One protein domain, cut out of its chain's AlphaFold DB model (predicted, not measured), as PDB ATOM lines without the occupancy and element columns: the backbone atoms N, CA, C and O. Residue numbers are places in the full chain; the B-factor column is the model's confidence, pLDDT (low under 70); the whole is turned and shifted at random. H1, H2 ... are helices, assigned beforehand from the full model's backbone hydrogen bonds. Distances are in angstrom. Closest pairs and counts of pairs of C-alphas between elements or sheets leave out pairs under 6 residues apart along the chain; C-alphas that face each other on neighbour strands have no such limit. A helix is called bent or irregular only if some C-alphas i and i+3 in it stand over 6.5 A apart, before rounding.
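This is residues 2 to 74 of the 189 residues of an uncharacterized protein of Rosa chinensis (UniProt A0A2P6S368). One long straight helix, H1, makes a handle that sticks out alone over residues 2 to 18, of which 4 to 18 belong to H1, and whose other end joins a small compact head of four shorter helices, H2 to H5. In the head H4 packs on the last part of H1, H3 crosses H4 beyond it, and the two short helices H2 and H5 touch each other near the end of H1. The printed part has 73 residues with five named helices, H1 to H5 in chain order, and no named strand; the class is all helix. The whole is loose, with a radius of gyration of the C-alphas of 15.1 A, and spans 52 by 23 by 18 A, the handle making the length.

H1 runs from residue 4 to 31, 40.5 A from first to last C-alpha, beginning at C-alpha 4 at (-29.908, 53.300, 24.886) and ending at C-alpha 31 at (-26.534, 17.746, 5.811). H2 is residues 35 to 39, 6.0 A long. H3 is residues 42 to 53, 16.2 A long. H4 is residues 57 to 66, 14.3 A long. H5 is residues 68 to 72, 8.0 A long, ending at C-alpha 72 at (-14.538, 13.087, 11.314); it is neither bent nor irregular, but only just: C-alphas 68 and 71 are 6.1 A apart.

H4 is the hub, touching H1, H3 and H5. H1 touches H4 with residues 23 to 31 alone, the closest C-alphas being those of Gly 31 and Ala 66, 5.2 A apart; they run the same way at a steep tilt of 38 degrees. H3 touches H4 with residues 48 to 52 alone, closest at the C-alphas of Ile 48 and Ile 60, 7.0 A apart; they run opposite ways at a steep tilt of 46 degrees. H4 and H5 touch only at the corner, and only just, with 3 pairs of C-alphas within 8 A, the closest those of Gly 64 and Ile 70 at 6.0 A. H2 touches H5, closest at the C-alphas of Val 35 and Lys 69, 5.8 A apart. H2 and H3 touch only at the corner, and only just, with 3 pairs of C-alphas within 8 A, the closest those of Gln 39 and Arg 45 at 6.4 A. H1 and H3 are apart. In H1, H2 and H3 every O i to N i+4 pair is within hydrogen-bond range; in H4 5 of 6 are, and in H5 0 of 1, beside 2 of 2 O i to N i+3 pairs.

The two C-alphas farthest apart are those of Val 2 and Thr 36, 52.2 A. Without residues 2 to 18, which stand free, the body of 56 residues spans 25 by 22 by 17 A. The printed part has no cut, and the four links between helices are tight. The mean pLDDT of the printed part is 88.5, and residues 2 to 5 are under 70.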
ATOM      1  N   VAL A   2     -33.453  58.854  23.722       52.91
ATOM      2  CA  VAL A   2     -33.747  57.491  23.254       52.91
ATOM      3  C   VAL A   2     -33.052  56.514  24.196       52.91
ATOM      4  O   VAL A   2     -31.857  56.642  24.458       52.91
ATOM      5  N   ASN A   3     -33.821  55.587  24.758       57.19
ATOM      6  CA  ASN A   3     -33.381  54.709  25.833       57.19
ATOM      7  C   ASN A   3     -32.352  53.695  25.295       57.19
ATOM      8  O   ASN A   3     -32.706  52.681  24.690       57.19
ATOM      9  N   VAL A   4     -31.066  54.007  25.470       66.31
ATOM     10  CA  VAL A   4     -29.908  53.300  24.886       66.31
ATOM     11  C   VAL A   4     -29.943  51.788  25.162       66.31
ATOM     12  O   VAL A   4     -29.553  50.989  24.308       66.31
ATOM     13  N   GLY A   5     -30.491  51.375  26.310       68.00
ATOM     14  CA  GLY A   5     -30.673  49.966  26.667       68.00
ATOM     15  C   GLY A   5     -31.666  49.212  25.771       68.00
ATOM     16  O   GLY A   5     -31.391  48.078  25.375       68.00
ATOM     17  N   ILE A   6     -32.778  49.843  25.374       77.62
ATOM     18  CA  ILE A   6     -33.815  49.218  24.532       77.62
ATOM     19  C   ILE A   6     -33.276  48.962  23.121       77.62
ATOM     20  O   ILE A   6     -33.480  47.879  22.567       77.62
ATOM     21  N   ASN A   7     -32.522  49.912  22.564       80.50
ATOM     22  CA  ASN A   7     -31.898  49.761  21.247       80.50
ATOM     23  C   ASN A   7     -30.829  48.661  21.236       80.50
ATOM     24  O   ASN A   7     -30.739  47.894  20.275       80.50
ATOM     25  N   ARG A   8     -30.047  48.530  22.318       84.38
ATOM     26  CA  ARG A   8     -29.060  47.452  22.461       84.38
ATOM     27  C   ARG A   8     -29.728  46.075  22.462       84.38
ATOM     28  O   ARG A   8     -29.270  45.190  21.742       84.38
ATOM     29  N   ILE A   9     -30.818  45.907  23.210       86.81
ATOM     30  CA  ILE A   9     -31.563  44.639  23.271       86.81
ATOM     31  C   ILE A   9     -32.164  44.289  21.903       86.81
ATOM     32  O   ILE A   9     -32.024  43.154  21.452       86.81
ATOM     33  N   HIS A  10     -32.772  45.256  21.206       86.94
ATOM     34  CA  HIS A  10     -33.302  45.035  19.854       86.94
ATOM     35  C   HIS A  10     -32.206  44.611  18.874       86.94
ATOM     36  O   HIS A  10     -32.385  43.652  18.125       86.94
ATOM     37  N   ARG A  11     -31.040  45.267  18.922       89.44
ATOM     38  CA  ARG A  11     -29.896  44.903  18.081       89.44
ATOM     39  C   ARG A  11     -29.393  43.492  18.382       89.44
ATOM     40  O   ARG A  11     -29.127  42.741  17.450       89.44
ATOM     41  N   MET A  12     -29.286  43.114  19.656       88.19
ATOM     42  CA  MET A  12     -28.878  41.760  20.050       88.19
ATOM     43  C   MET A  12     -29.869  40.700  19.560       88.19
ATOM     44  O   MET A  12     -29.437  39.691  19.013       88.19
ATOM     45  N   LYS A  13     -31.180  40.949  19.683       89.50
ATOM     46  CA  LYS A  13     -32.221  40.053  19.156       89.50
ATOM     47  C   LYS A  13     -32.124  39.901  17.640       89.50
ATOM     48  O   LYS A  13     -32.114  38.779  17.153       89.50
ATOM     49  N   LEU A  14     -31.972  41.006  16.907       91.56
ATOM     50  CA  LEU A  14     -31.824  40.972  15.450       91.56
ATOM     51  C   LEU A  14     -30.580  40.180  15.018       91.56
ATOM     52  O   LEU A  14     -30.653  39.371  14.097       91.56
ATOM     53  N   ILE A  15     -29.442  40.397  15.687       88.94
ATOM     54  CA  ILE A  15     -28.211  39.636  15.429       88.94
ATOM     55  C   ILE A  15     -28.443  38.149  15.706       88.94
ATOM     56  O   ILE A  15     -28.061  37.317  14.890       88.94
ATOM     57  N   HIS A  16     -29.097  37.810  16.817       86.56
ATOM     58  CA  HIS A  16     -29.403  36.426  17.167       86.56
ATOM     59  C   HIS A  16     -30.293  35.741  16.117       86.56
ATOM     60  O   HIS A  16     -29.960  34.642  15.680       86.56
ATOM     61  N   THR A  17     -31.357  36.402  15.648       90.56
ATOM     62  CA  THR A  17     -32.220  35.882  14.574       90.56
ATOM     63  C   THR A  17     -31.426  35.611  13.299       90.56
ATOM     64  O   THR A  17     -31.512  34.519  12.749       90.56
ATOM     65  N   ARG A  18     -30.577  36.555  12.873       88.44
ATOM     66  CA  ARG A  18     -29.742  36.382  11.672       88.44
ATOM     67  C   ARG A  18     -28.731  35.245  11.814       88.44
ATOM     68  O   ARG A  18     -28.522  34.495  10.868       88.44
ATOM     69  N   ILE A  19     -28.108  35.102  12.987       86.50
ATOM     70  CA  ILE A  19     -27.203  33.978  13.273       86.50
ATOM     71  C   ILE A  19     -27.963  32.653  13.178       86.50
ATOM     72  O   ILE A  19     -27.436  31.692  12.626       86.50
ATOM     73  N   HIS A  20     -29.195  32.602  13.685       88.38
ATOM     74  CA  HIS A  20     -30.017  31.401  13.624       88.38
ATOM     75  C   HIS A  20     -30.394  31.029  12.182       88.38
ATOM     76  O   HIS A  20     -30.224  29.879  11.785       88.38
ATOM     77  N   GLU A  21     -30.830  31.995  11.371       90.62
ATOM     78  CA  GLU A  21     -31.113  31.785   9.943       90.62
ATOM     79  C   GLU A  21     -29.875  31.295   9.182       90.62
ATOM     80  O   GLU A  21     -29.947  30.334   8.413       90.62
ATOM     81  N   PHE A  22     -28.719  31.910   9.442       88.19
ATOM     82  CA  PHE A  22     -27.451  31.502   8.848       88.19
ATOM     83  C   PHE A  22     -27.065  30.071   9.243       88.19
ATOM     84  O   PHE A  22     -26.702  29.271   8.380       88.19
ATOM     85  N   LEU A  23     -27.205  29.721  10.524       89.69
ATOM     86  CA  LEU A  23     -26.947  28.374  11.027       89.69
ATOM     87  C   LEU A  23     -27.849  27.338  10.346       89.69
ATOM     88  O   LEU A  23     -27.358  26.297   9.927       89.69
ATOM     89  N   LEU A  24     -29.141  27.628  10.167       90.81
ATOM     90  CA  LEU A  24     -30.060  26.731   9.458       90.81
ATOM     91  C   LEU A  24     -29.635  26.507   8.001       90.81
ATOM     92  O   LEU A  24     -29.692  25.377   7.511       90.81
ATOM     93  N   CYS A  25     -29.187  27.556   7.310       89.25
ATOM     94  CA  CYS A  25     -28.635  27.426   5.963       89.25
ATOM     95  C   CYS A  25     -27.370  26.558   5.952       89.25
ATOM     96  O   CYS A  25     -27.259  25.662   5.117       89.25
ATOM     97  N   MET A  26     -26.453  26.757   6.904       87.81
ATOM     98  CA  MET A  26     -25.264  25.912   7.040       87.81
ATOM     99  C   MET A  26     -25.618  24.447   7.300       87.81
ATOM    100  O   MET A  26     -25.086  23.570   6.628       87.81
ATOM    101  N   CYS A  27     -26.545  24.173   8.223       92.19
ATOM    102  CA  CYS A  27     -27.010  22.819   8.518       92.19
ATOM    103  C   CYS A  27     -27.572  22.130   7.265       92.19
ATOM    104  O   CYS A  27     -27.274  20.963   7.032       92.19
ATOM    105  N   LYS A  28     -28.320  22.850   6.415       91.31
ATOM    106  CA  LYS A  28     -28.806  22.317   5.129       91.31
ATOM    107  C   LYS A  28     -27.664  21.977   4.170       91.31
ATOM    108  O   LYS A  28     -27.701  20.921   3.549       91.31
ATOM    109  N   VAL A  29     -26.663  22.854   4.056       87.19
ATOM    110  CA  VAL A  29     -25.495  22.643   3.179       87.19
ATOM    111  C   VAL A  29     -24.645  21.467   3.654       87.19
ATOM    112  O   VAL A  29     -24.178  20.681   2.839       87.19
ATOM    113  N   ILE A  30     -24.437  21.347   4.963       91.56
ATOM    114  CA  ILE A  30     -23.624  20.288   5.568       91.56
ATOM    115  C   ILE A  30     -24.367  18.946   5.551       91.56
ATOM    116  O   ILE A  30     -23.735  17.911   5.357       91.56
ATOM    117  N   GLY A  31     -25.695  18.947   5.704       93.00
ATOM    118  CA  GLY A  31     -26.534  17.746   5.811       93.00
ATOM    119  C   GLY A  31     -26.394  16.744   4.661       93.00
ATOM    120  O   GLY A  31     -26.567  15.547   4.868       93.00
ATOM    121  N   THR A  32     -26.048  17.206   3.458       91.75
ATOM    122  CA  THR A  32     -25.913  16.348   2.269       91.75
ATOM    123  C   THR A  32     -24.471  15.972   1.934       91.75
ATOM    124  O   THR A  32     -24.263  15.157   1.037       91.75
ATOM    125  N   ARG A  33     -23.478  16.536   2.633       94.00
ATOM    126  CA  ARG A  33     -22.062  16.328   2.313       94.00
ATOM    127  C   ARG A  33     -21.494  15.057   2.939       94.00
ATOM    128  O   ARG A  33     -21.835  14.674   4.063       94.00
ATOM    129  N   ASP A  34     -20.590  14.403   2.224       94.19
ATOM    130  CA  ASP A  34     -19.734  13.366   2.798       94.19
ATOM    131  C   ASP A  34     -18.484  13.956   3.479       94.19
ATOM    132  O   ASP A  34     -18.277  15.171   3.508       94.19
ATOM    133  N   VAL A  35     -17.679  13.089   4.104       91.31
ATOM    134  CA  VAL A  35     -16.472  13.505   4.839       91.31
ATOM    135  C   VAL A  35     -15.464  14.165   3.900       91.31
ATOM    136  O   VAL A  35     -14.943  15.218   4.244       91.31
ATOM    137  N   THR A  36     -15.231  13.598   2.715       95.25
ATOM    138  CA  THR A  36     -14.267  14.106   1.730       95.25
ATOM    139  C   THR A  36     -14.677  15.490   1.230       95.25
ATOM    140  O   THR A  36     -13.891  16.427   1.287       95.25
ATOM    141  N   GLN A  37     -15.948  15.672   0.871       96.25
ATOM    142  CA  GLN A  37     -16.502  16.961   0.447       96.25
ATOM    143  C   GLN A  37     -16.419  18.046   1.529       96.25
ATOM    144  O   GLN A  37     -16.361  19.235   1.211       96.25
ATOM    145  N   MET A  38     -16.485  17.673   2.809       94.38
ATOM    146  CA  MET A  38     -16.285  18.616   3.913       94.38
ATOM    147  C   MET A  38     -14.804  18.869   4.198       94.38
ATOM    148  O   MET A  38     -14.442  19.993   4.537       94.38
ATOM    149  N   GLN A  39     -13.962  17.847   4.055       95.38
ATOM    150  CA  GLN A  39     -12.517  17.938   4.244       95.38
ATOM    151  C   GLN A  39     -11.867  18.840   3.181       95.38
ATOM    152  O   GLN A  39     -11.025  19.674   3.521       95.38
ATOM    153  N   ASP A  40     -12.300  18.714   1.926       96.00
ATOM    154  CA  ASP A  40     -11.769  19.458   0.778       96.00
ATOM    155  C   ASP A  40     -12.274  20.911   0.724       96.00
ATOM    156  O   ASP A  40     -11.650  21.778   0.106       96.00
ATOM    157  N   ASP A  41     -13.383  21.226   1.405       94.62
ATOM    158  CA  ASP A  41     -13.894  22.593   1.516       94.62
ATOM    159  C   ASP A  41     -13.123  23.371   2.592       94.62
ATOM    160  O   ASP A  41     -13.472  23.400   3.775       94.62
ATOM    161  N   ILE A  42     -12.052  24.033   2.156       94.19
ATOM    162  CA  ILE A  42     -11.144  24.810   3.011       94.19
ATOM    163  C   ILE A  42     -11.893  25.872   3.829       94.19
ATOM    164  O   ILE A  42     -11.572  26.080   5.003       94.19
ATOM    165  N   LEU A  43     -12.883  26.547   3.236       91.94
ATOM    166  CA  LEU A  43     -13.621  27.620   3.905       91.94
ATOM    167  C   LEU A  43     -14.511  27.060   5.012       91.94
ATOM    168  O   LEU A  43     -14.499  27.582   6.129       91.94
ATOM    169  N   LEU A  44     -15.241  25.982   4.720       91.25
ATOM    170  CA  LEU A  44     -16.064  25.285   5.703       91.25
ATOM    171  C   LEU A  44     -15.205  24.752   6.855       91.25
ATOM    172  O   LEU A  44     -15.495  25.027   8.020       91.25
ATOM    173  N   ARG A  45     -14.123  24.041   6.531       93.56
ATOM    174  CA  ARG A  45     -13.199  23.454   7.505       93.56
ATOM    175  C   ARG A  45     -12.595  24.526   8.412       93.56
ATOM    176  O   ARG A  45     -12.695  24.422   9.633       93.56
ATOM    177  N   SER A  46     -12.057  25.601   7.835       93.81
ATOM    178  CA  SER A  46     -11.501  26.734   8.589       93.81
ATOM    179  C   SER A  46     -12.542  27.389   9.503       93.81
ATOM    180  O   SER A  46     -12.271  27.637  10.680       93.81
ATOM    181  N   ALA A  47     -13.766  27.601   9.008       92.44
ATOM    182  CA  ALA A  47     -14.848  28.177   9.803       92.44
ATOM    183  C   ALA A  47     -15.232  27.296  11.005       92.44
ATOM    184  O   ALA A  47     -15.421  27.818  12.107       92.44
ATOM    185  N   ILE A  48     -15.304  25.973  10.818       92.62
ATOM    186  CA  ILE A  48     -15.604  25.009  11.887       92.62
ATOM    187  C   ILE A  48     -14.519  25.050  12.964       92.62
ATOM    188  O   ILE A  48     -14.829  25.264  14.137       92.62
ATOM    189  N   PHE A  49     -13.246  24.903  12.589       94.50
ATOM    190  CA  PHE A  49     -12.157  24.881  13.568       94.50
ATOM    191  C   PHE A  49     -11.997  26.227  14.286       94.50
ATOM    192  O   PHE A  49     -11.816  26.247  15.502       94.50
ATOM    193  N   ARG A  50     -12.194  27.356  13.596       94.44
ATOM    194  CA  ARG A  50     -12.215  28.682  14.235       94.44
ATOM    195  C   ARG A  50     -13.376  28.839  15.220       94.44
ATOM    196  O   ARG A  50     -13.223  29.464  16.269       94.44
ATOM    197  N   ALA A  51     -14.546  28.278  14.917       92.00
ATOM    198  CA  ALA A  51     -15.674  28.278  15.843       92.00
ATOM    199  C   ALA A  51     -15.388  27.427  17.096       92.00
ATOM    200  O   ALA A  51     -15.735  27.851  18.202       92.00
ATOM    201  N   VAL A  52     -14.716  26.279  16.948       92.00
ATOM    202  CA  VAL A  52     -14.249  25.448  18.075       92.00
ATOM    203  C   VAL A  52     -13.247  26.205  18.945       92.00
ATOM    204  O   VAL A  52     -13.434  26.282  20.160       92.00
ATOM    205  N   GLU A  53     -12.231  26.810  18.331       91.88
ATOM    206  CA  GLU A  53     -11.206  27.614  19.010       91.88
ATOM    207  C   GLU A  53     -11.840  28.702  19.890       91.88
ATOM    208  O   GLU A  53     -11.492  28.869  21.057       91.88
ATOM    209  N   GLN A  54     -12.857  29.386  19.358       90.38
ATOM    210  CA  GLN A  54     -13.596  30.451  20.040       90.38
ATOM    211  C   GLN A  54     -14.667  29.955  21.029       90.38
ATOM    212  O   GLN A  54     -15.481  30.752  21.513       90.38
ATOM    213  N   GLY A  55     -14.734  28.649  21.295       88.12
ATOM    214  CA  GLY A  55     -15.692  28.049  22.224       88.12
ATOM    215  C   GLY A  55     -17.148  28.130  21.773       88.12
ATOM    216  O   GLY A  55     -18.067  28.037  22.591       88.12
ATOM    217  N   LYS A  56     -17.406  28.277  20.467       89.44
ATOM    218  CA  LYS A  56     -18.758  28.268  19.881       89.44
ATOM    219  C   LYS A  56     -19.294  26.841  19.720       89.44
ATOM    220  O   LYS A  56     -19.902  26.513  18.707       89.44
ATOM    221  N   ILE A  57     -19.095  26.004  20.742       85.62
ATOM    222  CA  ILE A  57     -19.426  24.571  20.732       85.62
ATOM    223  C   ILE A  57     -20.906  24.329  20.428       85.62
ATOM    224  O   ILE A  57     -21.218  23.409  19.692       85.62
ATOM    225  N   GLU A  58     -21.811  25.200  20.879       84.81
ATOM    226  CA  GLU A  58     -23.245  25.091  20.561       84.81
ATOM    227  C   GLU A  58     -23.535  25.150  19.053       84.81
ATOM    228  O   GLU A  58     -24.411  24.432  18.573       84.81
ATOM    229  N   LEU A  59     -22.787  25.961  18.292       87.50
ATOM    230  CA  LEU A  59     -22.918  26.006  16.832       87.50
ATOM    231  C   LEU A  59     -22.419  24.701  16.209       87.50
ATOM    232  O   LEU A  59     -23.067  24.163  15.315       87.50
ATOM    233  N   ILE A  60     -21.294  24.180  16.705       89.06
ATOM    234  CA  ILE A  60     -20.712  22.914  16.242       89.06
ATOM    235  C   ILE A  60     -21.661  21.750  16.514       89.06
ATOM    236  O   ILE A  60     -21.905  20.945  15.623       89.06
ATOM    237  N   THR A  61     -22.262  21.700  17.701       86.25
ATOM    238  CA  THR A  61     -23.295  20.724  18.047       86.25
ATOM    239  C   THR A  61     -24.466  20.793  17.078       86.25
ATOM    240  O   THR A  61     -24.865  19.771  16.535       86.25
ATOM    241  N   LYS A  62     -25.008  21.989  16.818       87.88
ATOM    242  CA  LYS A  62     -26.150  22.150  15.908       87.88
ATOM    243  C   LYS A  62     -25.829  21.722  14.476       87.88
ATOM    244  O   LYS A  62     -26.688  21.172  13.792       87.88
ATOM    245  N   MET A  63     -24.595  21.934  14.027       89.44
ATOM    246  CA  MET A  63     -24.127  21.409  12.743       89.44
ATOM    247  C   MET A  63     -23.965  19.881  12.770       89.44
ATOM    248  O   MET A  63     -24.351  19.221  11.809       89.44
ATOM    249  N   GLY A  64     -23.469  19.311  13.869       87.81
ATOM    250  CA  GLY A  64     -23.355  17.862  14.063       87.81
ATOM    251  C   GLY A  64     -24.701  17.139  14.128       87.81
ATOM    252  O   GLY A  64     -24.828  16.050  13.576       87.81
ATOM    253  N   GLU A  65     -25.731  17.770  14.700       87.19
ATOM    254  CA  GLU A  65     -27.119  17.282  14.647       87.19
ATOM    255  C   GLU A  65     -27.629  17.165  13.199       87.19
ATOM    256  O   GLU A  65     -28.435  16.287  12.900       87.19
ATOM    257  N   ALA A  66     -27.155  18.030  12.294       90.69
ATOM    258  CA  ALA A  66     -27.497  17.969  10.874       90.69
ATOM    259  C   ALA A  66     -26.647  16.947  10.100       90.69
ATOM    260  O   ALA A  66     -27.149  16.322   9.168       90.69
ATOM    261  N   ASN A  67     -25.370  16.775  10.462       90.06
ATOM    262  CA  ASN A  67     -24.499  15.746   9.896       90.06
ATOM    263  C   ASN A  67     -23.369  15.354  10.858       90.06
ATOM    264  O   ASN A  67     -22.380  16.075  11.009       90.06
ATOM    265  N   LEU A  68     -23.459  14.153  11.431       86.56
ATOM    266  CA  LEU A  68     -22.467  13.629  12.378       86.56
ATOM    267  C   LEU A  68     -21.065  13.468  11.765       86.56
ATOM    268  O   LEU A  68     -20.067  13.480  12.485       86.56
ATOM    269  N   LYS A  69     -20.959  13.363  10.434       88.31
ATOM    270  CA  LYS A  69     -19.678  13.244   9.721       88.31
ATOM    271  C   LYS A  69     -18.776  14.468   9.906       88.31
ATOM    272  O   LYS A  69     -17.568  14.346   9.726       88.31
ATOM    273  N   ILE A  70     -19.325  15.617  10.318       89.12
ATOM    274  CA  ILE A  70     -18.536  16.811  10.651       89.12
ATOM    275  C   ILE A  70     -17.470  16.517  11.713       89.12
ATOM    276  O   ILE A  70     -16.420  17.140  11.711       89.12
ATOM    277  N   TYR A  71     -17.700  15.548  12.603       87.81
ATOM    278  CA  TYR A  71     -16.750  15.202  13.658       87.81
ATOM    279  C   TYR A  71     -15.541  14.399  13.162       87.81
ATOM    280  O   TYR A  71     -14.564  14.269  13.895       87.81
ATOM    281  N   GLN A  72     -15.597  13.892  11.928       88.44
ATOM    282  CA  GLN A  72     -14.538  13.087  11.314       88.44
ATOM    283  C   GLN A  72     -13.549  13.923  10.494       88.44
ATOM    284  O   GLN A  72     -12.478  13.420  10.160       88.44
ATOM    285  N   ILE A  73     -13.891  15.175  10.164       91.88
ATOM    286  CA  ILE A  73     -12.971  16.073   9.457       91.88
ATOM    287  C   ILE A  73     -11.820  16.475  10.379       91.88
ATOM    288  O   ILE A  73     -11.983  16.545  11.602       91.88
ATOM    289  N   THR A  74     -10.680  16.802   9.781       94.38
ATOM    290  CA  THR A  74      -9.462  17.152  10.509       94.38
ATOM    291  C   THR A  74      -8.932  18.538  10.162       94.38
ATOM    292  O   THR A  74      -9.138  19.067   9.066       94.38
TER     293      THR A  74